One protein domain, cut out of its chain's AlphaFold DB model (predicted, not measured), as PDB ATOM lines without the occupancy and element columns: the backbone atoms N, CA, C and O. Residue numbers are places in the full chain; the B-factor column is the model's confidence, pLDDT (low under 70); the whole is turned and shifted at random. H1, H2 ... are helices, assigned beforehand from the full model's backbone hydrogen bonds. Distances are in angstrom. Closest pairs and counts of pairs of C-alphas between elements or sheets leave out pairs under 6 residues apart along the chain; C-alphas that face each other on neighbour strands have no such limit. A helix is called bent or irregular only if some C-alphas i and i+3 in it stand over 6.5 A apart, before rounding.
ATOM      1  N   GLY A   2     223.830 293.949 285.783       75.62
ATOM      2  CA  GLY A   2     223.908 293.892 284.309       75.62
ATOM      3  C   GLY A   2     225.255 293.405 283.753       75.62
ATOM      4  O   GLY A   2     225.285 292.481 282.949       75.62
ATOM      5  N   LYS A   3     226.372 293.939 284.265       79.69
ATOM      6  CA  LYS A   3     227.729 293.538 283.848       79.69
ATOM      7  C   LYS A   3     228.061 292.073 284.170       79.69
ATOM      8  O   LYS A   3     228.676 291.409 283.353       79.69
ATOM      9  N   LEU A   4     227.622 291.565 285.324       80.06
ATOM     10  CA  LEU A   4     227.849 290.171 285.734       80.06
ATOM     11  C   LEU A   4     227.064 289.199 284.845       80.06
ATOM     12  O   LEU A   4     227.606 288.206 284.378       80.06
ATOM     13  N   MET A   5     225.794 289.510 284.583       82.06
ATOM     14  CA  MET A   5     224.934 288.670 283.747       82.06
ATOM     15  C   MET A   5     225.406 288.647 282.291       82.06
ATOM     16  O   MET A   5     225.325 287.610 281.646       82.06
ATOM     17  N   ALA A   6     225.982 289.749 281.800       81.44
ATOM     18  CA  ALA A   6     226.598 289.807 280.476       81.44
ATOM     19  C   ALA A   6     227.856 288.923 280.337       81.44
ATOM     20  O   ALA A   6     228.229 288.575 279.222       81.44
ATOM     21  N   MET A   7     228.504 288.545 281.446       84.38
ATOM     22  CA  MET A   7     229.671 287.652 281.441       84.38
ATOM     23  C   MET A   7     229.291 286.163 281.457       84.38
ATOM     24  O   MET A   7     230.154 285.317 281.231       84.38
ATOM     25  N   LEU A   8     228.024 285.820 281.723       85.50
ATOM     26  CA  LEU A   8     227.553 284.435 281.777       85.50
ATOM     27  C   LEU A   8     227.229 283.922 280.368       85.50
ATOM     28  O   LEU A   8     226.082 283.942 279.925       85.50
ATOM     29  N   SER A   9     228.249 283.437 279.668       86.44
ATOM     30  CA  SER A   9     228.116 282.737 278.388       86.44
ATOM     31  C   SER A   9     227.933 281.229 278.581       86.44
ATOM     32  O   SER A   9     228.216 280.680 279.646       86.44
ATOM     33  N   TYR A  10     227.428 280.543 277.552       88.88
ATOM     34  CA  TYR A  10     227.321 279.084 277.578       88.88
ATOM     35  C   TYR A  10     228.714 278.442 277.667       88.88
ATOM     36  O   TYR A  10     229.608 278.834 276.910       88.88
ATOM     37  N   PRO A  11     228.903 277.417 278.515       87.31
ATOM     38  CA  PRO A  11     230.096 276.587 278.474       87.31
ATOM     39  C   PRO A  11     230.288 275.978 277.082       87.31
ATOM     40  O   PRO A  11     229.360 275.395 276.520       87.31
ATOM     41  N   LEU A  12     231.509 276.043 276.545       88.62
ATOM     42  CA  LEU A  12     231.834 275.454 275.238       88.62
ATOM     43  C   LEU A  12     231.579 273.937 275.194       88.62
ATOM     44  O   LEU A  12     231.280 273.383 274.140       88.62
ATOM     45  N   SER A  13     231.625 273.275 276.351       87.25
ATOM     46  CA  SER A  13     231.327 271.848 276.501       87.25
ATOM     47  C   SER A  13     229.905 271.461 276.085       87.25
ATOM     48  O   SER A  13     229.684 270.302 275.743       87.25
ATOM     49  N   ILE A  14     228.955 272.405 276.066       88.94
ATOM     50  CA  ILE A  14     227.570 272.163 275.635       88.94
ATOM     51  C   ILE A  14     227.504 271.758 274.157       88.94
ATOM     52  O   ILE A  14     226.693 270.915 273.782       88.94
ATOM     53  N   PHE A  15     228.388 272.302 273.317       86.88
ATOM     54  CA  PHE A  15     228.395 272.020 271.879       86.88
ATOM     55  C   PHE A  15     228.968 270.640 271.526       86.88
ATOM     56  O   PHE A  15     228.793 270.187 270.402       86.88
ATOM     57  N   ASN A  16     229.613 269.960 272.480       88.88
ATOM     58  CA  ASN A  16     230.151 268.607 272.307       88.88
ATOM     59  C   ASN A  16     229.180 267.504 272.787       88.88
ATOM     60  O   ASN A  16     229.550 266.334 272.854       88.88
ATOM     61  N   ARG A  17     227.955 267.863 273.197       84.38
ATOM     62  CA  ARG A  17     226.938 266.908 273.667       84.38
ATOM     63  C   ARG A  17     225.970 266.517 272.556       84.38
ATOM     64  O   ARG A  17     225.786 267.248 271.591       84.38
ATOM     65  N   SER A  18     225.317 265.367 272.725       84.50
ATOM     66  CA  SER A  18     224.365 264.806 271.755       84.50
ATOM     67  C   SER A  18     223.117 265.668 271.538       84.50
ATOM     68  O   SER A  18     222.546 265.631 270.453       84.50
ATOM     69  N   ASN A  19     222.707 266.462 272.533       89.56
ATOM     70  CA  ASN A  19     221.610 267.426 272.415       89.56
ATOM     71  C   ASN A  19     222.022 268.818 272.944       89.56
ATOM     72  O   ASN A  19     221.711 269.160 274.090       89.56
ATOM     73  N   PRO A  20     222.717 269.635 272.133       88.50
ATOM     74  CA  PRO A  20     223.190 270.954 272.552       88.50
ATOM     75  C   PRO A  20     222.063 271.932 272.905       88.50
ATOM     76  O   PRO A  20     222.242 272.773 273.781       88.50
ATOM     77  N   GLU A  21     220.905 271.845 272.243       90.69
ATOM     78  CA  GLU A  21     219.793 272.772 272.491       90.69
ATOM     79  C   GLU A  21     219.146 272.544 273.862       90.69
ATOM     80  O   GLU A  21     218.943 273.507 274.603       90.69
ATOM     81  N   GLY A  22     218.932 271.285 274.264       90.62
ATOM     82  CA  GLY A  22     218.403 270.976 275.600       90.62
ATOM     83  C   GLY A  22     219.335 271.430 276.733       90.62
ATOM     84  O   GLY A  22     218.892 271.971 277.745       90.62
ATOM     85  N   GLU A  23     220.646 271.289 276.544       91.12
ATOM     86  CA  GLU A  23     221.661 271.758 277.498       91.12
ATOM     87  C   GLU A  23     221.718 273.295 277.578       91.12
ATOM     88  O   GLU A  23     221.876 273.862 278.663       91.12
ATOM     89  N   LYS A  24     221.522 273.998 276.451       91.81
ATOM     90  CA  LYS A  24     221.377 275.463 276.447       91.81
ATOM     91  C   LYS A  24     220.136 275.900 277.221       91.81
ATOM     92  O   LYS A  24     220.223 276.866 277.979       91.81
ATOM     93  N   GLU A  25     218.996 275.234 277.040       92.94
ATOM     94  CA  GLU A  25     217.777 275.538 277.802       92.94
ATOM     95  C   GLU A  25     217.976 275.314 279.302       92.94
ATOM     96  O   GLU A  25     217.657 276.197 280.104       92.94
ATOM     97  N   PHE A  26     218.587 274.191 279.684       91.12
ATOM     98  CA  PHE A  26     218.934 273.910 281.075       91.12
ATOM     99  C   PHE A  26     219.838 275.001 281.667       91.12
ATOM    100  O   PHE A  26     219.542 275.548 282.734       91.12
ATOM    101  N   TYR A  27     220.891 275.398 280.944       92.44
ATOM    102  CA  TYR A  27     221.779 276.479 281.372       92.44
ATOM    103  C   TYR A  27     221.042 277.814 281.539       92.44
ATOM    104  O   TYR A  27     221.235 278.499 282.544       92.44
ATOM    105  N   ARG A  28     220.148 278.182 280.607       92.19
ATOM    106  CA  ARG A  28     219.311 279.389 280.753       92.19
ATOM    107  C   ARG A  28     218.463 279.330 282.022       92.19
ATOM    108  O   ARG A  28     218.361 280.336 282.725       92.19
ATOM    109  N   GLY A  29     217.897 278.165 282.341       94.19
ATOM    110  CA  GLY A  29     217.152 277.937 283.581       94.19
ATOM    111  C   GLY A  29     218.003 278.156 284.837       94.19
ATOM    112  O   GLY A  29     217.559 278.819 285.781       94.19
ATOM    113  N   LEU A  30     219.250 277.678 284.830       93.25
ATOM    114  CA  LEU A  30     220.203 277.907 285.919       93.25
ATOM    115  C   LEU A  30     220.556 279.389 286.074       93.25
ATOM    116  O   LEU A  30     220.501 279.911 287.186       93.25
ATOM    117  N   VAL A  31     220.871 280.084 284.976       92.44
ATOM    118  CA  VAL A  31     221.194 281.521 284.998       92.44
ATOM    119  C   VAL A  31     220.011 282.339 285.513       92.44
ATOM    120  O   VAL A  31     220.197 283.236 286.337       92.44
ATOM    121  N   LYS A  32     218.787 282.005 285.086       92.75
ATOM    122  CA  LYS A  32     217.563 282.638 285.589       92.75
ATOM    123  C   LYS A  32     217.419 282.441 287.100       92.75
ATOM    124  O   LYS A  32     217.277 283.420 287.827       92.75
ATOM    125  N   SER A  33     217.549 281.203 287.575       93.19
ATOM    126  CA  SER A  33     217.457 280.874 289.005       93.19
ATOM    127  C   SER A  33     218.540 281.577 289.832       93.19
ATOM    128  O   SER A  33     218.278 282.056 290.935       93.19
ATOM    129  N   LEU A  34     219.764 281.664 289.302       91.50
ATOM    130  CA  LEU A  34     220.863 282.393 289.928       91.50
ATOM    131  C   LEU A  34     220.536 283.883 290.038       91.50
ATOM    132  O   LEU A  34     220.726 284.468 291.102       91.50
ATOM    133  N   LYS A  35     220.032 284.493 288.960       90.88
ATOM    134  CA  LYS A  35     219.653 285.906 288.942       90.88
ATOM    135  C   LYS A  35     218.585 286.209 289.991       90.88
ATOM    136  O   LYS A  35     218.793 287.105 290.799       90.88
ATOM    137  N   GLU A  36     217.511 285.425 290.028       92.06
ATOM    138  CA  GLU A  36     216.424 285.587 291.003       92.06
ATOM    139  C   GLU A  36     216.933 285.473 292.450       92.06
ATOM    140  O   GLU A  36     216.559 286.261 293.317       92.06
ATOM    141  N   LYS A  37     217.839 284.522 292.716       90.56
ATOM    142  CA  LYS A  37     218.442 284.354 294.046       90.56
ATOM    143  C   LYS A  37     219.390 285.489 294.424       90.56
ATOM    144  O   LYS A  37     219.430 285.875 295.588       90.56
ATOM    145  N   LEU A  38     220.149 286.019 293.465       89.88
ATOM    146  CA  LEU A  38     221.043 287.158 293.685       89.88
ATOM    147  C   LEU A  38     220.276 288.466 293.883       89.88
ATOM    148  O   LEU A  38     220.728 289.317 294.638       89.88
ATOM    149  N   GLU A  39     219.123 288.640 293.240       91.44
ATOM    150  CA  GLU A  39     218.261 289.803 293.482       91.44
ATOM    151  C   GLU A  39     217.708 289.793 294.912       91.44
ATOM    152  O   GLU A  39     217.698 290.827 295.570       91.44
ATOM    153  N   LYS A  40     217.370 288.611 295.439       93.00
ATOM    154  CA  LYS A  40     216.908 288.412 296.823       93.00
ATOM    155  C   LYS A  40     218.036 288.077 297.808       93.00
ATOM    156  O   LYS A  40     217.817 287.401 298.813       93.00
ATOM    157  N   TRP A  41     219.273 288.491 297.523       91.06
ATOM    158  CA  TRP A  41     220.435 288.065 298.314       91.06
ATOM    159  C   TRP A  41     220.340 288.465 299.794       91.06
ATOM    160  O   TRP A  41     220.818 287.716 300.646       91.06
ATOM    161  N   GLU A  42     219.716 289.604 300.108       92.88
ATOM    162  CA  GLU A  42     219.531 290.078 301.486       92.88
ATOM    163  C   GLU A  42     218.640 289.136 302.299       92.88
ATOM    164  O   GLU A  42     218.956 288.859 303.452       92.88
ATOM    165  N   GLU A  43     217.599 288.568 301.682       93.00
ATOM    166  CA  GLU A  43     216.718 287.568 302.300       93.00
ATOM    167  C   GLU A  43     217.447 286.233 302.514       93.00
ATOM    168  O   GLU A  43     217.286 285.568 303.537       93.00
ATOM    169  N   TYR A  44     218.296 285.836 301.560       91.88
ATOM    170  CA  TYR A  44     219.028 284.572 301.637       91.88
ATOM    171  C   TYR A  44     220.267 284.624 302.531       91.88
ATOM    172  O   TYR A  44     220.707 283.584 303.027       91.88
ATOM    173  N   LYS A  45     220.840 285.807 302.772       91.88
ATOM    174  CA  LYS A  45     222.004 285.999 303.644       91.88
ATOM    175  C   LYS A  45     221.792 285.458 305.071       91.88
ATOM    176  O   LYS A  45     222.644 284.677 305.505       91.88
ATOM    177  N   PRO A  46     220.717 285.804 305.810       91.88
ATOM    178  CA  PRO A  46     220.488 285.262 307.149       91.88
ATOM    179  C   PRO A  46     220.250 283.749 307.120       91.88
ATOM    180  O   PRO A  46     220.806 283.038 307.953       91.88
ATOM    181  N   ILE A  47     219.525 283.239 306.119       91.25
ATOM    182  CA  ILE A  47     219.280 281.797 305.946       91.25
ATOM    183  C   ILE A  47     220.603 281.049 305.752       91.25
ATOM    184  O   ILE A  47     220.871 280.064 306.438       91.25
ATOM    185  N   ARG A  48     221.469 281.541 304.859       92.56
ATOM    186  CA  ARG A  48     222.808 280.980 304.647       92.56
ATOM    187  C   ARG A  48     223.624 281.012 305.937       92.56
ATOM    188  O   ARG A  48     224.257 280.014 306.265       92.56
ATOM    189  N   SER A  49     223.606 282.132 306.661       91.69
ATOM    190  CA  SER A  49     224.336 282.246 307.925       91.69
ATOM    191  C   SER A  49     223.847 281.223 308.950       91.69
ATOM    192  O   SER A  49     224.678 280.630 309.625       91.69
ATOM    193  N   MET A  50     222.536 280.986 309.045       89.50
ATOM    194  CA  MET A  50     221.969 279.972 309.937       89.50
ATOM    195  C   MET A  50     222.426 278.559 309.548       89.50
ATOM    196  O   MET A  50     222.864 277.788 310.396       89.50
ATOM    197  N   ILE A  51     222.396 278.237 308.252       90.88
ATOM    198  CA  ILE A  51     222.889 276.954 307.730       90.88
ATOM    199  C   ILE A  51     224.374 276.756 308.074       90.88
ATOM    200  O   ILE A  51     224.769 275.668 308.491       90.88
ATOM    201  N   GLU A  52     225.203 277.793 307.928       91.88
ATOM    202  CA  GLU A  52     226.624 277.739 308.293       91.88
ATOM    203  C   GLU A  52     226.834 277.457 309.788       91.88
ATOM    204  O   GLU A  52     227.693 276.640 310.125       91.88
ATOM    205  N   GLU A  53     226.040 278.063 310.677       90.06
ATOM    206  CA  GLU A  53     226.106 277.773 312.118       90.06
ATOM    207  C   GLU A  53     225.669 276.336 312.443       90.06
ATOM    208  O   GLU A  53     226.355 275.651 313.202       90.06
ATOM    209  N   ILE A  54     224.621 275.812 311.795       90.56
ATOM    210  CA  ILE A  54     224.222 274.397 311.937       90.56
ATOM    211  C   ILE A  54     225.366 273.462 311.510       90.56
ATOM    212  O   ILE A  54     225.660 272.478 312.189       90.56
ATOM    213  N   PHE A  55     226.058 273.761 310.405       90.94
ATOM    214  CA  PHE A  55     227.202 272.955 309.969       90.94
ATOM    215  C   PHE A  55     228.395 273.040 310.923       90.94
ATOM    216  O   PHE A  55     229.103 272.042 311.083       90.94
ATOM    217  N   LYS A  56     228.643 274.198 311.548       90.25
ATOM    218  CA  LYS A  56     229.663 274.320 312.598       90.25
ATOM    219  C   LYS A  56     229.296 273.463 313.801       90.25
ATOM    220  O   LYS A  56     230.108 272.628 314.183       90.25
ATOM    221  N   LEU A  57     228.067 273.575 314.307       89.88
ATOM    222  CA  LEU A  57     227.559 272.734 315.391       89.88
ATOM    223  C   LEU A  57     227.759 271.244 315.082       89.88
ATOM    224  O   LEU A  57     228.324 270.503 315.884       89.88
ATOM    225  N   ALA A  58     227.354 270.811 313.888       91.06
ATOM    226  CA  ALA A  58     227.466 269.421 313.471       91.06
ATOM    227  C   ALA A  58     228.929 268.927 313.449       91.06
ATOM    228  O   ALA A  58     229.225 267.794 313.829       91.06
ATOM    229  N   LYS A  59     229.866 269.780 313.018       90.06
ATOM    230  CA  LYS A  59     231.298 269.452 312.984       90.06
ATOM    231  C   LYS A  59     231.928 269.438 314.374       90.06
ATOM    232  O   LYS A  59     232.675 268.500 314.655       90.06
ATOM    233  N   SER A  60     231.650 270.452 315.189       88.38
ATOM    234  CA  SER A  60     232.262 270.655 316.504       88.38
ATOM    235  C   SER A  60     231.646 269.738 317.559       88.38
ATOM    236  O   SER A  60     232.320 268.840 318.056       88.38
ATOM    237  N   ALA A  61     230.352 269.904 317.835       85.38
ATOM    238  CA  ALA A  61     229.660 269.225 318.929       85.38
ATOM    239  C   ALA A  61     229.277 267.779 318.578       85.38
ATOM    240  O   ALA A  61     229.300 266.896 319.430       85.38
ATOM    241  N   PHE A  62     228.974 267.506 317.305       85.69
ATOM    242  CA  PHE A  62     228.549 266.176 316.846       85.69
ATOM    243  C   PHE A  62     229.651 265.416 316.098       85.69
ATOM    244  O   PHE A  62     229.367 264.556 315.270       85.69
ATOM    245  N   SER A  63     230.927 265.703 316.376       84.31
ATOM    246  CA  SER A  63     232.080 264.904 315.920       84.31
ATOM    247  C   SER A  63     232.212 264.683 314.402       84.31
ATOM    248  O   SER A  63     233.067 263.903 313.972       84.31
ATOM    249  N   LEU A  64     231.445 265.379 313.552       88.69
ATOM    250  CA  LEU A  64     231.554 265.228 312.095       88.69
ATOM    251  C   LEU A  64     232.868 265.793 311.542       88.69
ATOM    252  O   LEU A  64     233.228 265.491 310.405       88.69
ATOM    253  N   LYS A  65     233.614 266.575 312.334       87.75
ATOM    254  CA  LYS A  65     234.981 266.995 311.999       87.75
ATOM    255  C   LYS A  65     235.948 265.807 311.916       87.75
ATOM    256  O   LYS A  65     236.844 265.821 311.081       87.75
ATOM    257  N   ASN A  66     235.733 264.765 312.723       85.62
ATOM    258  CA  ASN A  66     236.600 263.588 312.814       85.62
ATOM    259  C   ASN A  66     235.942 262.360 312.166       85.62
ATOM    260  O   ASN A  66     235.736 261.321 312.795       85.62
ATOM    261  N   LEU A  67     235.627 262.471 310.874       86.75
ATOM    262  CA  LEU A  67     234.957 261.434 310.081       86.75
ATOM    263  C   LEU A  67     235.894 260.283 309.649       86.75
ATOM    264  O   LEU A  67     235.761 259.733 308.559       86.75
ATOM    265  N   HIS A  68     236.884 259.913 310.459       87.00
ATOM    266  CA  HIS A  68     237.785 258.821 310.094       87.00
ATOM    267  C   HIS A  68     237.146 257.459 310.398       87.00
ATOM    268  O   HIS A  68     236.847 257.148 311.555       87.00
ATOM    269  N   ARG A  69     236.917 256.639 309.365       90.44
ATOM    270  CA  ARG A  69     236.323 255.295 309.463       90.44
ATOM    271  C   ARG A  69     236.918 254.354 308.415       90.44
ATOM    272  O   ARG A  69     237.262 254.785 307.322       90.44
ATOM    273  N   TYR A  70     236.943 253.060 308.728       92.38
ATOM    274  CA  TYR A  70     237.564 252.028 307.887       92.38
ATOM    275  C   TYR A  70     236.795 251.680 306.603       92.38
ATOM    276  O   TYR A  70     237.390 251.169 305.661       92.38
ATOM    277  N   THR A  71     235.478 251.911 306.548       96.19
ATOM    278  CA  THR A  71     234.649 251.573 305.374       96.19
ATOM    279  C   THR A  71     233.624 252.657 305.069       96.19
ATOM    280  O   THR A  71     233.108 253.315 305.974       96.19
ATOM    281  N   GLU A  72     233.240 252.786 303.797       95.50
ATOM    282  CA  GLU A  72     232.181 253.707 303.367       95.50
ATOM    283  C   GLU A  72     230.848 253.420 304.083       95.50
ATOM    284  O   GLU A  72     230.155 254.336 304.526       95.50
ATOM    285  N   ARG A  73     230.506 252.137 304.282       96.44
ATOM    286  CA  ARG A  73     229.302 251.734 305.031       96.44
ATOM    287  C   ARG A  73     229.321 252.275 306.460       96.44
ATOM    288  O   ARG A  73     228.293 252.730 306.958       96.44
ATOM    289  N   SER A  74     230.479 252.225 307.115       94.38
ATOM    290  CA  SER A  74     230.678 252.793 308.447       94.38
ATOM    291  C   SER A  74     230.541 254.318 308.437       94.38
ATOM    292  O   SER A  74     229.875 254.866 309.314       94.38
ATOM    293  N   VAL A  75     231.118 255.004 307.441       94.06
ATOM    294  CA  VAL A  75     230.952 256.460 307.266       94.06
ATOM    295  C   VAL A  75     229.473 256.819 307.139       94.06
ATOM    296  O   VAL A  75     228.993 257.657 307.894       94.06
ATOM    297  N   LYS A  76     228.726 256.143 306.256       95.00
ATOM    298  CA  LYS A  76     227.293 256.404 306.034       95.00
ATOM    299  C   LYS A  76     226.482 256.289 307.322       95.00
ATOM    300  O   LYS A  76     225.774 257.225 307.676       95.00
ATOM    301  N   LYS A  77     226.627 255.179 308.058       94.94
ATOM    302  CA  LYS A  77     225.928 254.983 309.342       94.94
ATOM    303  C   LYS A  77     226.260 256.086 310.345       94.94
ATOM    304  O   LYS A  77     225.362 256.600 311.004       94.94
ATOM    305  N   PHE A  78     227.538 256.455 310.436       93.81
ATOM    306  CA  PHE A  78     227.994 257.505 311.336       93.81
ATOM    307  C   PHE A  78     227.393 258.865 310.964       93.81
ATOM    308  O   PHE A  78     226.799 259.508 311.823       93.81
ATOM    309  N   VAL A  79     227.471 259.274 309.695       93.69
ATOM    310  CA  VAL A  79     226.894 260.544 309.228       93.69
ATOM    311  C   VAL A  79     225.387 260.580 309.463       93.69
ATOM    312  O   VAL A  79     224.903 261.546 310.042       93.69
ATOM    313  N   CYS A  80     224.646 259.533 309.081       94.62
ATOM    314  CA  CYS A  80     223.194 259.483 309.275       94.62
ATOM    315  C   CYS A  80     222.800 259.662 310.746       94.62
ATOM    316  O   CYS A  80     221.897 260.442 311.039       94.62
ATOM    317  N   LEU A  81     223.497 258.984 311.667       94.50
ATOM    318  CA  LEU A  81     223.242 259.118 313.101       94.50
ATOM    319  C   LEU A  81     223.492 260.551 313.589       94.50
ATOM    320  O   LEU A  81     222.646 261.123 314.264       94.50
ATOM    321  N   HIS A  82     224.627 261.153 313.236       93.25
ATOM    322  CA  HIS A  82     224.978 262.485 313.740       93.25
ATOM    323  C   HIS A  82     224.115 263.585 313.118       93.25
ATOM    324  O   HIS A  82     223.738 264.520 313.814       93.25
ATOM    325  N   VAL A  83     223.727 263.453 311.846       93.62
ATOM    326  CA  VAL A  83     222.758 264.363 311.213       93.62
ATOM    327  C   VAL A  83     221.390 264.263 311.891       93.62
ATOM    328  O   VAL A  83     220.766 265.294 312.132       93.62
ATOM    329  N   LEU A  84     220.941 263.055 312.258       94.44
ATOM    330  CA  LEU A  84     219.710 262.879 313.035       94.44
ATOM    331  C   LEU A  84     219.806 263.579 314.398       94.44
ATOM    332  O   LEU A  84     218.885 264.297 314.773       94.44
ATOM    333  N   LEU A  85     220.921 263.413 315.113       92.12
ATOM    334  CA  LEU A  85     221.138 264.053 316.414       92.12
ATOM    335  C   LEU A  85     221.142 265.586 316.316       92.12
ATOM    336  O   LEU A  85     220.503 266.243 317.134       92.12
ATOM    337  N   VAL A  86     221.786 266.150 315.289       92.12
ATOM    338  CA  VAL A  86     221.726 267.592 314.994       92.12
ATOM    339  C   VAL A  86     220.280 268.027 314.746       92.12
ATOM    340  O   VAL A  86     219.832 269.015 315.319       92.12
ATOM    341  N   GLY A  87     219.532 267.275 313.933       91.69
ATOM    342  CA  GLY A  87     218.124 267.563 313.652       91.69
ATOM    343  C   GLY A  87     217.246 267.542 314.905       91.69
ATOM    344  O   GLY A  87     216.408 268.428 315.077       91.69
ATOM    345  N   ILE A  88     217.464 266.579 315.805       91.62
ATOM    346  CA  ILE A  88     216.776 266.505 317.101       91.62
ATOM    347  C   ILE A  88     217.128 267.722 317.962       91.62
ATOM    348  O   ILE A  88     216.222 268.367 318.477       91.62
ATOM    349  N   ALA A  89     218.411 268.075 318.079       88.12
ATOM    350  CA  ALA A  89     218.851 269.226 318.868       88.12
ATOM    351  C   ALA A  89     218.209 270.537 318.383       88.12
ATOM    352  O   ALA A  89     217.663 271.292 319.185       88.12
ATOM    353  N   VAL A  90     218.186 270.762 317.064       87.38
ATOM    354  CA  VAL A  90     217.517 271.924 316.461       87.38
ATOM    355  C   VAL A  90     216.004 271.898 316.719       87.38
ATOM    356  O   VAL A  90     215.411 272.928 317.031       87.38
ATOM    357  N   SER A  91     215.373 270.723 316.636       87.69
ATOM    358  CA  SER A  91     213.922 270.569 316.843       87.69
ATOM    359  C   SER A  91     213.493 270.763 318.300       87.69
ATOM    360  O   SER A  91     212.365 271.179 318.550       87.69
ATOM    361  N   LEU A  92     214.378 270.485 319.261       86.12
ATOM    362  CA  LEU A  92     214.138 270.682 320.695       86.12
ATOM    363  C   LEU A  92     214.256 272.149 321.143       86.12
ATOM    364  O   LEU A  92     214.121 272.430 322.331       86.12
ATOM    365  N   GLY A  93     214.473 273.080 320.210       72.88
ATOM    366  CA  GLY A  93     214.452 274.519 320.477       72.88
ATOM    367  C   GLY A  93     215.818 275.197 320.467       72.88
ATOM    368  O   GLY A  93     215.876 276.389 320.724       72.88
ATOM    369  N   ILE A  94     216.901 274.490 320.124       72.62
ATOM    370  CA  ILE A  94     218.216 275.109 319.884       72.62
ATOM    371  C   ILE A  94     218.234 275.628 318.442       72.62
ATOM    372  O   ILE A  94     218.787 275.003 317.534       72.62
ATOM    373  N   ASN A  95     217.552 276.739 318.201       69.62
ATOM    374  CA  ASN A  95     217.361 277.282 316.856       69.62
ATOM    375  C   ASN A  95     217.712 278.770 316.739       69.62
ATOM    376  O   ASN A  95     217.710 279.301 315.625       69.62
ATOM    377  N   SER A  96     218.071 279.430 317.843       78.88
ATOM    378  CA  SER A  96     218.704 280.744 317.773       78.88
ATOM    379  C   SER A  96     220.170 280.616 317.357       78.88
ATOM    380  O   SER A  96     220.851 279.620 317.622       78.88
ATOM    381  N   LYS A  97     220.676 281.647 316.680       76.44
ATOM    382  CA  LYS A  97     222.051 281.657 316.177       76.44
ATOM    383  C   LYS A  97     223.057 281.614 317.332       76.44
ATOM    384  O   LYS A  97     224.077 280.935 317.244       76.44
ATOM    385  N   GLU A  98     222.739 282.311 318.414       80.75
ATOM    386  CA  GLU A  98     223.548 282.448 319.618       80.75
ATOM    387  C   GLU A  98     223.635 281.126 320.396       80.75
ATOM    388  O   GLU A  98     224.706 280.759 320.882       80.75
ATOM    389  N   GLU A  99     222.537 280.371 320.490       80.12
ATOM    390  CA  GLU A  99     222.536 279.052 321.137       80.12
ATOM    391  C   GLU A  99     223.320 278.020 320.328       80.12
ATOM    392  O   GLU A  99     224.106 277.265 320.904       80.12
ATOM    393  N   LEU A 100     223.161 278.013 318.999       79.88
ATOM    394  CA  LEU A 100     223.940 277.140 318.118       79.88
ATOM    395  C   LEU A 100     225.444 277.407 318.261       79.88
ATOM    396  O   LEU A 100     226.219 276.458 318.376       79.88
ATOM    397  N   GLN A 101     225.850 278.680 318.301       79.38
ATOM    398  CA  GLN A 101     227.246 279.072 318.512       79.38
ATOM    399  C   GLN A 101     227.765 278.628 319.878       79.38
ATOM    400  O   GLN A 101     228.802 277.974 319.945       79.38
ATOM    401  N   ARG A 102     227.012 278.881 320.954       83.19
ATOM    402  CA  ARG A 102     227.397 278.461 322.310       83.19
ATOM    403  C   ARG A 102     227.658 276.964 322.426       83.19
ATOM    404  O   ARG A 102     228.584 276.572 323.123       83.19
ATOM    405  N   ILE A 103     226.838 276.132 321.784       80.25
ATOM    406  CA  ILE A 103     227.002 274.672 321.835       80.25
ATOM    407  C   ILE A 103     228.134 274.216 320.909       80.25
ATOM    408  O   ILE A 103     228.829 273.252 321.213       80.25
ATOM    409  N   ALA A 104     228.340 274.898 319.781       77.19
ATOM    410  CA  ALA A 104     229.435 274.593 318.865       77.19
ATOM    411  C   ALA A 104     230.822 274.958 319.428       77.19
ATOM    412  O   ALA A 104     231.812 274.376 318.983       77.19
ATOM    413  N   GLU A 105     230.891 275.928 320.341       76.81
ATOM    414  CA  GLU A 105     232.120 276.446 320.963       76.81
ATOM    415  C   GLU A 105     232.409 275.860 322.356       76.81
ATOM    416  O   GLU A 105     233.411 276.232 322.968       76.81
ATOM    417  N   TRP A 106     231.545 274.966 322.852       60.78
ATOM    418  CA  TRP A 106     231.698 274.298 324.148       60.78
ATOM    419  C   TRP A 106     232.816 273.247 324.157       60.78
ATOM    420  O   TRP A 106     233.053 272.605 323.104       60.78
TER     421      TRP A 106
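AT A GLANCE: This is residues 2 to 106 of the 106 residues of an uncharacterized protein of Candidatus Syntrophoarchaeum butanivorans (UniProt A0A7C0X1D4). Two long helices, H3 and H4, meet near their ends in a wide, open V, and each arm has smaller or later parts at its far end. The first stretch of the printed part, with short H1 and H2, folds back beside H3, while at the other end H6 lies side by side with H4, and H5 crosses the last turns of H4 steeply. The bend of the V, residues 36 to 45, stands free. The printed part has 105 residues with six named helices, H1 to H6 in order along the chain, and no named strand; the class is all helix. It is extended, with a radius of gyration of the C-alphas of 20.1 A, and flat, spanning 50 by 39 by 19 A.

IN THESE COORDINATES: H1, residues 2 to 6, begins at C-alpha 2, (223.908, 293.892, 284.309), and measures 6.2 A from first to last C-alpha. H2, residues 12 to 16, measures 7.6 A. H3, residues 20 to 39, measures 28.6 A and ends at C-alpha 39, (218.261, 289.803, 293.482). H4, residues 41 to 60, measures 27.8 A; it is irregular, but only just, with C-alphas 43 and 46 6.6 A apart. H5, residues 72 to 91, measures 28.3 A. H6, residues 97 to 104, measures 10.6 A and ends at C-alpha 104, (229.435, 274.593, 318.865).

HOW THE PARTS SIT: H1 is close to but not clearly touching H3, the closest C-alphas, those of Met 5 and Lys 35, being 7.9 A apart. H2 and H3 only just touch, only at the corner by their link, with 3 pairs of C-alphas within 8 A; the closest are those of Ile 14 and Pro 20, 5.5 A, and H3 takes part with residues 20 to 24 alone. H3 and H4 stand about perpendicular, at 87 degrees, and are close but not clearly touching; their closest C-alphas, of Lys 37 and Tyr 44, are 7.6 A apart. H4, with residues 54 to 58 alone, touches residues 82 to 86 of H5 at a steep tilt of 61 degrees, opposite ways; the closest C-alphas are those of Ala 58 and Val 86, 6.2 A. H4 and H6 touch at a shallow tilt of 19 degrees, the same way, with the C-alphas of Leu 57 and Ala 104 closest at 4.4 A. H3 is apart from H5 and H6. Every O i to N i+4 pair is within hydrogen-bond range in H1, H3, H5 and H6, against 14 of 16 in H4 and 0 of 1 in H2, where 2 of 2 O i to N i+3 pairs are within range.

THE WHOLE: The two C-alphas farthest apart, those of Ser 18 and Trp 106, are 53.7 A apart. The printed part has no cut. The link from H4 to H5, 11 residues, is long; the other links are tight. Mean pLDDT of the printed part is 88.2, and residues 95 and 106 are under 70.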